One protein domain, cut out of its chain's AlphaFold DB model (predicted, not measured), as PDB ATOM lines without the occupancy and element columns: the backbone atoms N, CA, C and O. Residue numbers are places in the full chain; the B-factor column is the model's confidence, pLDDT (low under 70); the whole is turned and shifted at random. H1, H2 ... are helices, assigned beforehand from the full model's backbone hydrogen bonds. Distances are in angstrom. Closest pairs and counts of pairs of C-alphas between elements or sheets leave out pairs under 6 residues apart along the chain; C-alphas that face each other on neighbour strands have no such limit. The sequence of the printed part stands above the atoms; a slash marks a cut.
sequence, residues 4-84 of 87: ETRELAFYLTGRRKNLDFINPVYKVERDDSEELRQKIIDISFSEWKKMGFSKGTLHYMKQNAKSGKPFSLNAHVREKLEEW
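This is residues 4 to 84 of the 87 residues of an uncharacterized protein of Methanohalophilus euhalobius (UniProt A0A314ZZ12). A small head of four crossed helices, H2 to H5, lies at one end of a long arm, residues 13 to 33, and H1 lies alone near the other end. In the head, H4 crosses H2, H3 lies by the first residues of H4, and H5 lies across H2. The printed part has 81 residues with five named helices, H1 to H5 in order, and no named strand; the class is all helix. The whole is extended, with a radius of gyration of the C-alphas of 21.6 A and spans of 66 by 22 by 17 A; the arm makes the length.

H1, residues 4 to 12, touches no helix. H2, residues 34 to 42, touches H4, residues 55 to 66, at a steep tilt of 44 degrees, opposite ways; their closest C-alphas, of Arg 37 and Ala 65, are 4.9 A apart. H3, residues 45 to 50, touches H4 at residues 55 to 58 alone, closest at the C-alphas of Phe 45 and Lys 55, 6.8 A. Their tilt is steep, 60 degrees, opposite ways. H5, residues 75 to 83, and H2 only just touch, with 3 pairs of C-alphas within 8 A, the closest being Lys 39 and Leu 81 at 7.3 A; they are about perpendicular, at 84 degrees. H5 is apart from H3 and H4. In H1, H2, H3, H4 and H5 every O i to N i+4 pair is within hydrogen-bond range.

H1 begins at C-alpha 4, (-1.616, 65.418, 26.548). H2 begins at C-alpha 34, (27.043, 52.004, 20.534). H4, the longest helix, measures 16.7 A. H5 ends at C-alpha 83, (35.075, 42.325, 30.893).

The C-alphas of Thr 13 and Ser 46, the two farthest apart, are 66.6 A apart. The link from H1 to H2 is long, 21 residues. The printed part has no cut, and no printed residue is under 70 in pLDDT.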
ATOM      1  N   GLU A   4      -1.876  64.650  27.761       88.00
ATOM      2  CA  GLU A   4      -1.616  65.418  26.548       88.00
ATOM      3  C   GLU A   4      -2.918  65.969  25.949       88.00
ATOM      4  O   GLU A   4      -2.999  67.133  25.559       88.00
ATOM      5  N   THR A   5      -3.986  65.162  25.941       91.62
ATOM      6  CA  THR A   5      -5.314  65.589  25.470       91.62
ATOM      7  C   THR A   5      -5.895  66.687  26.360       91.62
ATOM      8  O   THR A   5      -6.497  67.644  25.871       91.62
ATOM      9  N   ARG A   6      -5.710  66.568  27.680       91.06
ATOM     10  CA  ARG A   6      -6.160  67.572  28.649       91.06
ATOM     11  C   ARG A   6      -5.346  68.860  28.536       91.06
ATOM     12  O   ARG A   6      -5.922  69.946  28.588       91.06
ATOM     13  N   GLU A   7      -4.032  68.752  28.376       91.94
ATOM     14  CA  GLU A   7      -3.149  69.905  28.195       91.94
ATOM     15  C   GLU A   7      -3.471  70.673  26.910       91.94
ATOM     16  O   GLU A   7      -3.569  71.903  26.948       91.94
ATOM     17  N   LEU A   8      -3.752  69.965  25.811       93.12
ATOM     18  CA  LEU A   8      -4.240  70.564  24.570       93.12
ATOM     19  C   LEU A   8      -5.576  71.288  24.778       93.12
ATOM     20  O   LEU A   8      -5.729  72.431  24.353       93.12
ATOM     21  N   ALA A   9      -6.537  70.672  25.473       94.25
ATOM     22  CA  ALA A   9      -7.823  71.311  25.756       94.25
ATOM     23  C   ALA A   9      -7.667  72.603  26.581       94.25
ATOM     24  O   ALA A   9      -8.362  73.592  26.340       94.25
ATOM     25  N   PHE A  10      -6.734  72.636  27.536       94.06
ATOM     26  CA  PHE A  10      -6.429  73.845  28.305       94.06
ATOM     27  C   PHE A  10      -5.725  74.921  27.486       94.06
ATOM     28  O   PHE A  10      -6.013  76.102  27.687       94.06
ATOM     29  N   TYR A  11      -4.859  74.536  26.553       94.00
ATOM     30  CA  TYR A  11      -4.263  75.472  25.607       94.00
ATOM     31  C   TYR A  11      -5.330  76.099  24.694       94.00
ATOM     32  O   TYR A  11      -5.433  77.320  24.610       94.00
ATOM     33  N   LEU A  12      -6.209  75.279  24.106       95.25
ATOM     34  CA  LEU A  12      -7.286  75.743  23.220       95.25
ATOM     35  C   LEU A  12      -8.307  76.642  23.932       95.25
ATOM     36  O   LEU A  12      -8.830  77.579  23.338       95.25
ATOM     37  N   THR A  13      -8.584  76.378  25.210       96.25
ATOM     38  CA  THR A  13      -9.502  77.195  26.027       96.25
ATOM     39  C   THR A  13      -8.828  78.408  26.678       96.25
ATOM     40  O   THR A  13      -9.445  79.076  27.505       96.25
ATOM     41  N   GLY A  14      -7.560  78.692  26.354       92.88
ATOM     42  CA  GLY A  14      -6.805  79.830  26.893       92.88
ATOM     43  C   GLY A  14      -6.436  79.711  28.376       92.88
ATOM     44  O   GLY A  14      -5.855  80.631  28.947       92.88
ATOM     45  N   ARG A  15      -6.734  78.572  29.016       93.06
ATOM     46  CA  ARG A  15      -6.370  78.286  30.415       93.06
ATOM     47  C   ARG A  15      -4.873  78.032  30.587       93.06
ATOM     48  O   ARG A  15      -4.366  78.120  31.702       93.06
ATOM     49  N   ARG A  16      -4.164  77.718  29.500       87.75
ATOM     50  CA  ARG A  16      -2.709  77.543  29.459       87.75
ATOM     51  C   ARG A  16      -2.137  78.325  28.282       87.75
ATOM     52  O   ARG A  16      -2.652  78.226  27.178       87.75
ATOM     53  N   LYS A  17      -1.063  79.083  28.516       89.88
ATOM     54  CA  LYS A  17      -0.410  79.897  27.473       89.88
ATOM     55  C   LYS A  17       0.573  79.114  26.604       89.88
ATOM     56  O   LYS A  17       0.801  79.504  25.470       89.88
ATOM     57  N   ASN A  18       1.142  78.034  27.142       87.75
ATOM     58  CA  ASN A  18       2.187  77.248  26.491       87.75
ATOM     59  C   ASN A  18       1.775  75.777  26.426       87.75
ATOM     60  O   ASN A  18       1.125  75.267  27.341       87.75
ATOM     61  N   LEU A  19       2.190  75.108  25.359       90.38
ATOM     62  CA  LEU A  19       1.939  73.700  25.093       90.38
ATOM     63  C   LEU A  19       3.267  73.063  24.682       90.38
ATOM     64  O   LEU A  19       3.925  73.575  23.780       90.38
ATOM     65  N   ASP A  20       3.661  71.989  25.362       86.81
ATOM     66  CA  ASP A  20       4.874  71.234  25.057       86.81
ATOM     67  C   ASP A  20       4.504  69.765  24.838       86.81
ATOM     68  O   ASP A  20       3.944  69.127  25.723       86.81
ATOM     69  N   PHE A  21       4.800  69.254  23.644       87.19
ATOM     70  CA  PHE A  21       4.630  67.844  23.287       87.19
ATOM     71  C   PHE A  21       5.964  67.099  23.191       87.19
ATOM     72  O   PHE A  21       5.974  65.901  22.919       87.19
ATOM     73  N   ILE A  22       7.094  67.793  23.363       84.62
ATOM     74  CA  ILE A  22       8.428  67.190  23.259       84.62
ATOM     75  C   ILE A  22       8.675  66.263  24.452       84.62
ATOM     76  O   ILE A  22       9.376  65.260  24.320       84.62
ATOM     77  N   ASN A  23       8.089  66.578  25.605       80.19
ATOM     78  CA  ASN A  23       8.222  65.795  26.821       80.19
ATOM     79  C   ASN A  23       6.971  64.932  27.077       80.19
ATOM     80  O   ASN A  23       5.864  65.471  27.089       80.19
ATOM     81  N   PRO A  24       7.130  63.623  27.351       79.31
ATOM     82  CA  PRO A  24       8.393  62.890  27.427       79.31
ATOM     83  C   PRO A  24       8.961  62.556  26.041       79.31
ATOM     84  O   PRO A  24       8.249  62.091  25.154       79.31
ATOM     85  N   VAL A  25      10.278  62.710  25.885       80.19
ATOM     86  CA  VAL A  25      10.970  62.227  24.686       80.19
ATOM     87  C   VAL A  25      10.857  60.707  24.647       80.19
ATOM     88  O   VAL A  25      11.205  60.030  25.619       80.19
ATOM     89  N   TYR A  26      10.398  60.167  23.519       77.38
ATOM     90  CA  TYR A  26      10.386  58.727  23.293       77.38
ATOM     91  C   TYR A  26      11.812  58.177  23.403       77.38
ATOM     92  O   TYR A  26      12.681  58.487  22.584       77.38
ATOM     93  N   LYS A  27      12.063  57.360  24.427       73.75
ATOM     94  CA  LYS A  27      13.308  56.604  24.550       73.75
ATOM     95  C   LYS A  27      13.117  55.288  23.815       73.75
ATOM     96  O   LYS A  27      12.248  54.503  24.179       73.75
ATOM     97  N   VAL A  28      13.926  55.052  22.784       72.56
ATOM     98  CA  VAL A  28      13.967  53.736  22.145       72.56
ATOM     99  C   VAL A  28      14.575  52.768  23.156       72.56
ATOM    100  O   VAL A  28      15.763  52.869  23.463       72.56
ATOM    101  N   GLU A  29      13.772  51.856  23.692       72.38
ATOM    102  CA  GLU A  29      14.277  50.769  24.528       72.38
ATOM    103  C   GLU A  29      15.079  49.816  23.635       72.38
ATOM    104  O   GLU A  29      14.536  49.149  22.751       72.38
ATOM    105  N   ARG A  30      16.403  49.822  23.803       81.12
ATOM    106  CA  ARG A  30      17.332  48.943  23.088       81.12
ATOM    107  C   ARG A  30      18.268  48.300  24.096       81.12
ATOM    108  O   ARG A  30      18.794  48.973  24.976       81.12
ATOM    109  N   ASP A  31      18.483  47.004  23.919       81.81
ATOM    110  CA  ASP A  31      19.382  46.197  24.747       81.81
ATOM    111  C   ASP A  31      20.863  46.388  24.383       81.81
ATOM    112  O   ASP A  31      21.758  45.971  25.123       81.81
ATOM    113  N   ASP A  32      21.132  46.963  23.214       84.81
ATOM    114  CA  ASP A  32      22.466  47.235  22.700       84.81
ATOM    115  C   ASP A  32      22.859  48.711  22.868       84.81
ATOM    116  O   ASP A  32      22.024  49.609  22.764       84.81
ATOM    117  N   SER A  33      24.154  48.958  23.078       88.62
ATOM    118  CA  SER A  33      24.759  50.294  23.095       88.62
ATOM    119  C   SER A  33      25.748  50.464  21.940       88.62
ATOM    120  O   SER A  33      26.258  49.482  21.392       88.62
ATOM    121  N   GLU A  34      26.054  51.712  21.581       89.00
ATOM    122  CA  GLU A  34      27.043  52.004  20.534       89.00
ATOM    123  C   GLU A  34      28.441  51.490  20.910       89.00
ATOM    124  O   GLU A  34      29.140  50.903  20.087       89.00
ATOM    125  N   GLU A  35      28.817  51.602  22.187       89.88
ATOM    126  CA  GLU A  35      30.071  51.044  22.702       89.88
ATOM    127  C   GLU A  35      30.135  49.522  22.495       89.88
ATOM    128  O   GLU A  35      31.136  48.983  22.022       89.88
ATOM    129  N   LEU A  36      29.043  48.816  22.795       91.12
ATOM    130  CA  LEU A  36      28.960  47.368  22.639       91.12
ATOM    131  C   LEU A  36      29.027  46.943  21.168       91.12
ATOM    132  O   LEU A  36      29.678  45.948  20.841       91.12
ATOM    133  N   ARG A  37      28.401  47.712  20.266       93.00
ATOM    134  CA  ARG A  37      28.524  47.514  18.813       93.00
ATOM    135  C   ARG A  37      29.971  47.626  18.367       93.00
ATOM    136  O   ARG A  37      30.446  46.743  17.653       93.00
ATOM    137  N   GLN A  38      30.665  48.664  18.823       93.25
ATOM    138  CA  GLN A  38      32.053  48.910  18.460       93.25
ATOM    139  C   GLN A  38      32.962  47.771  18.941       93.25
ATOM    140  O   GLN A  38      33.694  47.195  18.137       93.25
ATOM    141  N   LYS A  39      32.807  47.318  20.195       93.19
ATOM    142  CA  LYS A  39      33.537  46.148  20.724       93.19
ATOM    143  C   LYS A  39      33.348  44.895  19.860       93.19
ATOM    144  O   LYS A  39      34.315  44.211  19.534       93.19
ATOM    145  N   ILE A  40      32.112  44.597  19.448       93.81
ATOM    146  CA  ILE A  40      31.805  43.439  18.588       93.81
ATOM    147  C   ILE A  40      32.439  43.580  17.196       93.81
ATOM    148  O   ILE A  40      32.847  42.583  16.594       93.81
ATOM    149  N   ILE A  41      32.502  44.795  16.650       94.44
ATOM    150  CA  ILE A  41      33.109  45.052  15.341       94.44
ATOM    151  C   ILE A  41      34.629  44.874  15.406       94.44
ATOM    152  O   ILE A  41      35.184  44.209  14.523       94.44
ATOM    153  N   ASP A  42      35.264  45.385  16.458       94.56
ATOM    154  CA  ASP A  42      36.721  45.451  16.583       94.56
ATOM    155  C   ASP A  42      37.350  44.134  17.038       94.56
ATOM    156  O   ASP A  42      38.446  43.792  16.594       94.56
ATOM    157  N   ILE A  43      36.641  43.342  17.852       94.00
ATOM    158  CA  ILE A  43      37.197  42.106  18.404       94.00
ATOM    159  C   ILE A  43      37.641  41.127  17.307       94.00
ATOM    160  O   ILE A  43      36.927  40.836  16.326       94.00
ATOM    161  N   SER A  44      38.850  40.594  17.479       94.50
ATOM    162  CA  SER A  44      39.412  39.588  16.586       94.50
ATOM    163  C   SER A  44      38.780  38.215  16.831       94.50
ATOM    164  O   SER A  44      38.311  37.892  17.923       94.50
ATOM    165  N   PHE A  45      38.820  37.337  15.824       94.19
ATOM    166  CA  PHE A  45      38.375  35.953  16.023       94.19
ATOM    167  C   PHE A  45      39.217  35.214  17.076       94.19
ATOM    168  O   PHE A  45      38.686  34.382  17.806       94.19
ATOM    169  N   SER A  46      40.510  35.523  17.189       94.44
ATOM    170  CA  SER A  46      41.391  34.946  18.209       94.44
ATOM    171  C   SER A  46      40.935  35.270  19.629       94.44
ATOM    172  O   SER A  46      40.894  34.372  20.466       94.44
ATOM    173  N   GLU A  47      40.571  36.521  19.904       93.75
ATOM    174  CA  GLU A  47      40.074  36.940  21.220       93.75
ATOM    175  C   GLU A  47      38.685  36.375  21.493       93.75
ATOM    176  O   GLU A  47      38.448  35.804  22.553       93.75
ATOM    177  N   TRP A  48      37.806  36.416  20.493       93.88
ATOM    178  CA  TRP A  48      36.477  35.816  20.582       93.88
ATOM    179  C   TRP A  48      36.530  34.317  20.904       93.88
ATOM    180  O   TRP A  48      35.767  33.807  21.724       93.88
ATOM    181  N   LYS A  49      37.479  33.599  20.291       94.56
ATOM    182  CA  LYS A  49      37.713  32.178  20.561       94.56
ATOM    183  C   LYS A  49      38.288  31.948  21.962       94.56
ATOM    184  O   LYS A  49      37.918  30.963  22.592       94.56
ATOM    185  N   LYS A  50      39.148  32.843  22.472       93.81
ATOM    186  CA  LYS A  50      39.643  32.790  23.864       93.81
ATOM    187  C   LYS A  50      38.515  32.960  24.888       93.81
ATOM    188  O   LYS A  50      38.605  32.386  25.964       93.81
ATOM    189  N   MET A  51      37.444  33.674  24.536       92.12
ATOM    190  CA  MET A  51      36.227  33.772  25.355       92.12
ATOM    191  C   MET A  51      35.344  32.512  25.305       92.12
ATOM    192  O   MET A  51      34.344  32.449  26.008       92.12
ATOM    193  N   GLY A  52      35.693  31.508  24.491       93.12
ATOM    194  CA  GLY A  52      34.955  30.246  24.392       93.12
ATOM    195  C   GLY A  52      33.862  30.221  23.319       93.12
ATOM    196  O   GLY A  52      33.089  29.267  23.258       93.12
ATOM    197  N   PHE A  53      33.793  31.228  22.442       93.44
ATOM    198  CA  PHE A  53      32.724  31.340  21.449       93.44
ATOM    199  C   PHE A  53      33.142  30.911  20.035       93.44
ATOM    200  O   PHE A  53      34.300  31.000  19.620       93.44
ATOM    201  N   SER A  54      32.158  30.457  19.253       94.88
ATOM    202  CA  SER A  54      32.374  29.961  17.890       94.88
ATOM    203  C   SER A  54      32.555  31.085  16.856       94.88
ATOM    204  O   SER A  54      32.102  32.219  17.043       94.88
ATOM    205  N   LYS A  55      33.142  30.744  15.697       94.81
ATOM    206  CA  LYS A  55      33.257  31.651  14.538       94.81
ATOM    207  C   LYS A  55      31.889  32.083  13.998       94.81
ATOM    208  O   LYS A  55      31.737  33.230  13.585       94.81
ATOM    209  N   GLY A  56      30.907  31.177  14.003       95.56
ATOM    210  CA  GLY A  56      29.548  31.464  13.539       95.56
ATOM    211  C   GLY A  56      28.866  32.517  14.410       95.56
ATOM    212  O   GLY A  56      28.291  33.468  13.887       95.56
ATOM    213  N   THR A  57      29.035  32.406  15.731       94.31
ATOM    214  CA  THR A  57      28.522  33.389  16.693       94.31
ATOM    215  C   THR A  57      29.138  34.767  16.451       94.31
ATOM    216  O   THR A  57      28.401  35.744  16.376       94.31
ATOM    217  N   LEU A  58      30.459  34.856  16.241       95.19
ATOM    218  CA  LEU A  58      31.110  36.136  15.925       95.19
ATOM    219  C   LEU A  58      30.570  36.745  14.630       95.19
ATOM    220  O   LEU A  58      30.276  37.936  14.579       95.19
ATOM    221  N   HIS A  59      30.442  35.933  13.577       95.50
ATOM    222  CA  HIS A  59      29.942  36.408  12.290       95.50
ATOM    223  C   HIS A  59      28.533  36.993  12.425       95.50
ATOM    224  O   HIS A  59      28.300  38.120  11.995       95.50
ATOM    225  N   TYR A  60      27.627  36.260  13.076       94.62
ATOM    226  CA  TYR A  60      26.262  36.712  13.330       94.62
ATOM    227  C   TYR A  60      26.229  38.018  14.140       94.62
ATOM    228  O   TYR A  60      25.549  38.969  13.755       94.62
ATOM    229  N   MET A  61      27.038  38.119  15.198       94.06
ATOM    230  CA  MET A  61      27.096  39.331  16.020       94.06
ATOM    231  C   MET A  61      27.639  40.539  15.251       94.06
ATOM    232  O   MET A  61      27.073  41.625  15.363       94.06
ATOM    233  N   LYS A  62      28.659  40.367  14.397       95.50
ATOM    234  CA  LYS A  62      29.148  41.460  13.539       95.50
ATOM    235  C   LYS A  62      28.093  41.930  12.537       95.50
ATOM    236  O   LYS A  62      28.029  43.127  12.266       95.50
ATOM    237  N   GLN A  63      27.263  41.033  12.000       96.38
ATOM    238  CA  GLN A  63      26.154  41.430  11.121       96.38
ATOM    239  C   GLN A  63      25.112  42.261  11.883       96.38
ATOM    240  O   GLN A  63      24.723  43.334  11.422       96.38
ATOM    241  N   ASN A  64      24.728  41.827  13.086       93.88
ATOM    242  CA  ASN A  64      23.779  42.562  13.923       93.88
ATOM    243  C   ASN A  64      24.309  43.950  14.321       93.88
ATOM    244  O   ASN A  64      23.602  44.952  14.163       93.88
ATOM    245  N   ALA A  65      25.577  44.032  14.739       93.75
ATOM    246  CA  ALA A  65      26.237  45.287  15.093       93.75
ATOM    247  C   ALA A  65      26.321  46.276  13.914       93.75
ATOM    248  O   ALA A  65      26.148  47.474  14.113       93.75
ATOM    249  N   LYS A  66      26.489  45.790  12.677       94.88
ATOM    250  CA  LYS A  66      26.525  46.631  11.464       94.88
ATOM    251  C   LYS A  66      25.150  47.018  10.918       94.88
ATOM    252  O   LYS A  66      25.045  47.957  10.141       94.88
ATOM    253  N   SER A  67      24.090  46.306  11.302       92.62
ATOM    254  CA  SER A  67      22.755  46.479  10.709       92.62
ATOM    255  C   SER A  67      22.009  47.752  11.135       92.62
ATOM    256  O   SER A  67      20.956  48.050  10.576       92.62
ATOM    257  N   GLY A  68      22.479  48.455  12.173       85.81
ATOM    258  CA  GLY A  68      21.782  49.591  12.802       85.81
ATOM    259  C   GLY A  68      20.498  49.226  13.572       85.81
ATOM    260  O   GLY A  68      19.995  50.029  14.365       85.81
ATOM    261  N   LYS A  69      19.977  48.004  13.410       89.38
ATOM    262  CA  LYS A  69      18.763  47.514  14.080       89.38
ATOM    263  C   LYS A  69      19.050  47.066  15.512       89.38
ATOM    264  O   LYS A  69      20.133  46.518  15.731       89.38
ATOM    265  N   PRO A  70      18.115  47.263  16.461       89.25
ATOM    266  CA  PRO A  70      18.278  46.759  17.818       89.25
ATOM    267  C   PRO A  70      18.517  45.252  17.806       89.25
ATOM    268  O   PRO A  70      17.920  44.537  16.998       89.25
ATOM    269  N   PHE A  71      19.387  44.773  18.687       90.62
ATOM    270  CA  PHE A  71      19.597  43.342  18.870       90.62
ATOM    271  C   PHE A  71      19.877  43.031  20.333       90.62
ATOM    272  O   PHE A  71      20.469  43.832  21.051       90.62
ATOM    273  N   SER A  72      19.469  41.843  20.760       88.88
ATOM    274  CA  SER A  72      19.795  41.328  22.080       88.88
ATOM    275  C   SER A  72      21.044  40.452  22.019       88.88
ATOM    276  O   SER A  72      21.384  39.851  20.993       88.88
ATOM    277  N   LEU A  73      21.745  40.389  23.145       87.06
ATOM    278  CA  LEU A  73      22.891  39.514  23.348       87.06
ATOM    279  C   LEU A  73      22.547  38.495  24.419       87.06
ATOM    280  O   LEU A  73      21.842  38.794  25.383       87.06
ATOM    281  N   ASN A  74      23.087  37.290  24.268       87.44
ATOM    282  CA  ASN A  74      23.071  36.334  25.362       87.44
ATOM    283  C   ASN A  74      23.832  36.932  26.558       87.44
ATOM    284  O   ASN A  74      24.916  37.487  26.369       87.44
ATOM    285  N   ALA A  75      23.284  36.795  27.770       89.38
ATOM    286  CA  ALA A  75      23.871  37.351  28.990       89.38
ATOM    287  C   ALA A  75      25.349  36.962  29.168       89.38
ATOM    288  O   ALA A  75      26.167  37.813  29.496       89.38
ATOM    289  N   HIS A  76      25.708  35.720  28.840       90.50
ATOM    290  CA  HIS A  76      27.082  35.232  28.943       90.50
ATOM    291  C   HIS A  76      28.036  35.913  27.948       90.50
ATOM    292  O   HIS A  76      29.182  36.214  28.270       90.50
ATOM    293  N   VAL A  77      27.559  36.189  26.728       89.62
ATOM    294  CA  VAL A  77      28.336  36.928  25.718       89.62
ATOM    295  C   VAL A  77      28.500  38.386  26.143       89.62
ATOM    296  O   VAL A  77      29.578  38.949  25.974       89.62
ATOM    297  N   ARG A  78      27.445  38.988  26.708       90.62
ATOM    298  CA  ARG A  78      27.478  40.365  27.210       90.62
ATOM    299  C   ARG A  78      28.493  40.516  28.344       90.62
ATOM    300  O   ARG A  78      29.370  41.360  28.227       90.62
ATOM    301  N   GLU A  79      28.434  39.661  29.361       91.12
ATOM    302  CA  GLU A  79      29.367  39.671  30.496       91.12
ATOM    303  C   GLU A  79      30.830  39.599  30.025       91.12
ATOM    304  O   GLU A  79      31.654  40.435  30.390       91.12
ATOM    305  N   LYS A  80      31.145  38.677  29.105       91.62
ATOM    306  CA  LYS A  80      32.505  38.543  28.555       91.62
ATOM    307  C   LYS A  80      32.965  39.758  27.746       91.62
ATOM    308  O   LYS A  80      34.150  40.081  27.757       91.62
ATOM    309  N   LEU A  81      32.051  40.421  27.041       90.38
ATOM    310  CA  LEU A  81      32.337  41.647  26.290       90.38
ATOM    311  C   LEU A  81      32.479  42.881  27.190       90.38
ATOM    312  O   LEU A  81      33.215  43.807  26.849       90.38
ATOM    313  N   GLU A  82      31.792  42.910  28.328       88.81
ATOM    314  CA  GLU A  82      31.947  43.959  29.339       88.81
ATOM    315  C   GLU A  82      33.303  43.846  30.046       88.81
ATOM    316  O   GLU A  82      33.988  44.855  30.214       88.81
ATOM    317  N   GLU A  83      33.737  42.622  30.360       88.50
ATOM    318  CA  GLU A  83      35.075  42.325  30.893       88.50
ATOM    319  C   GLU A  83      36.201  42.597  29.880       88.50
ATOM    320  O   GLU A  83      37.345  42.855  30.265       88.50
ATOM    321  N   TRP A  84      35.899  42.538  28.579       87.75
ATOM    322  CA  TRP A  84      36.879  42.774  27.525       87.75
ATOM    323  C   TRP A  84      37.267  44.252  27.462       87.75
ATOM    324  O   TRP A  84      36.485  45.127  27.074       87.75
TER     325      TRP A  84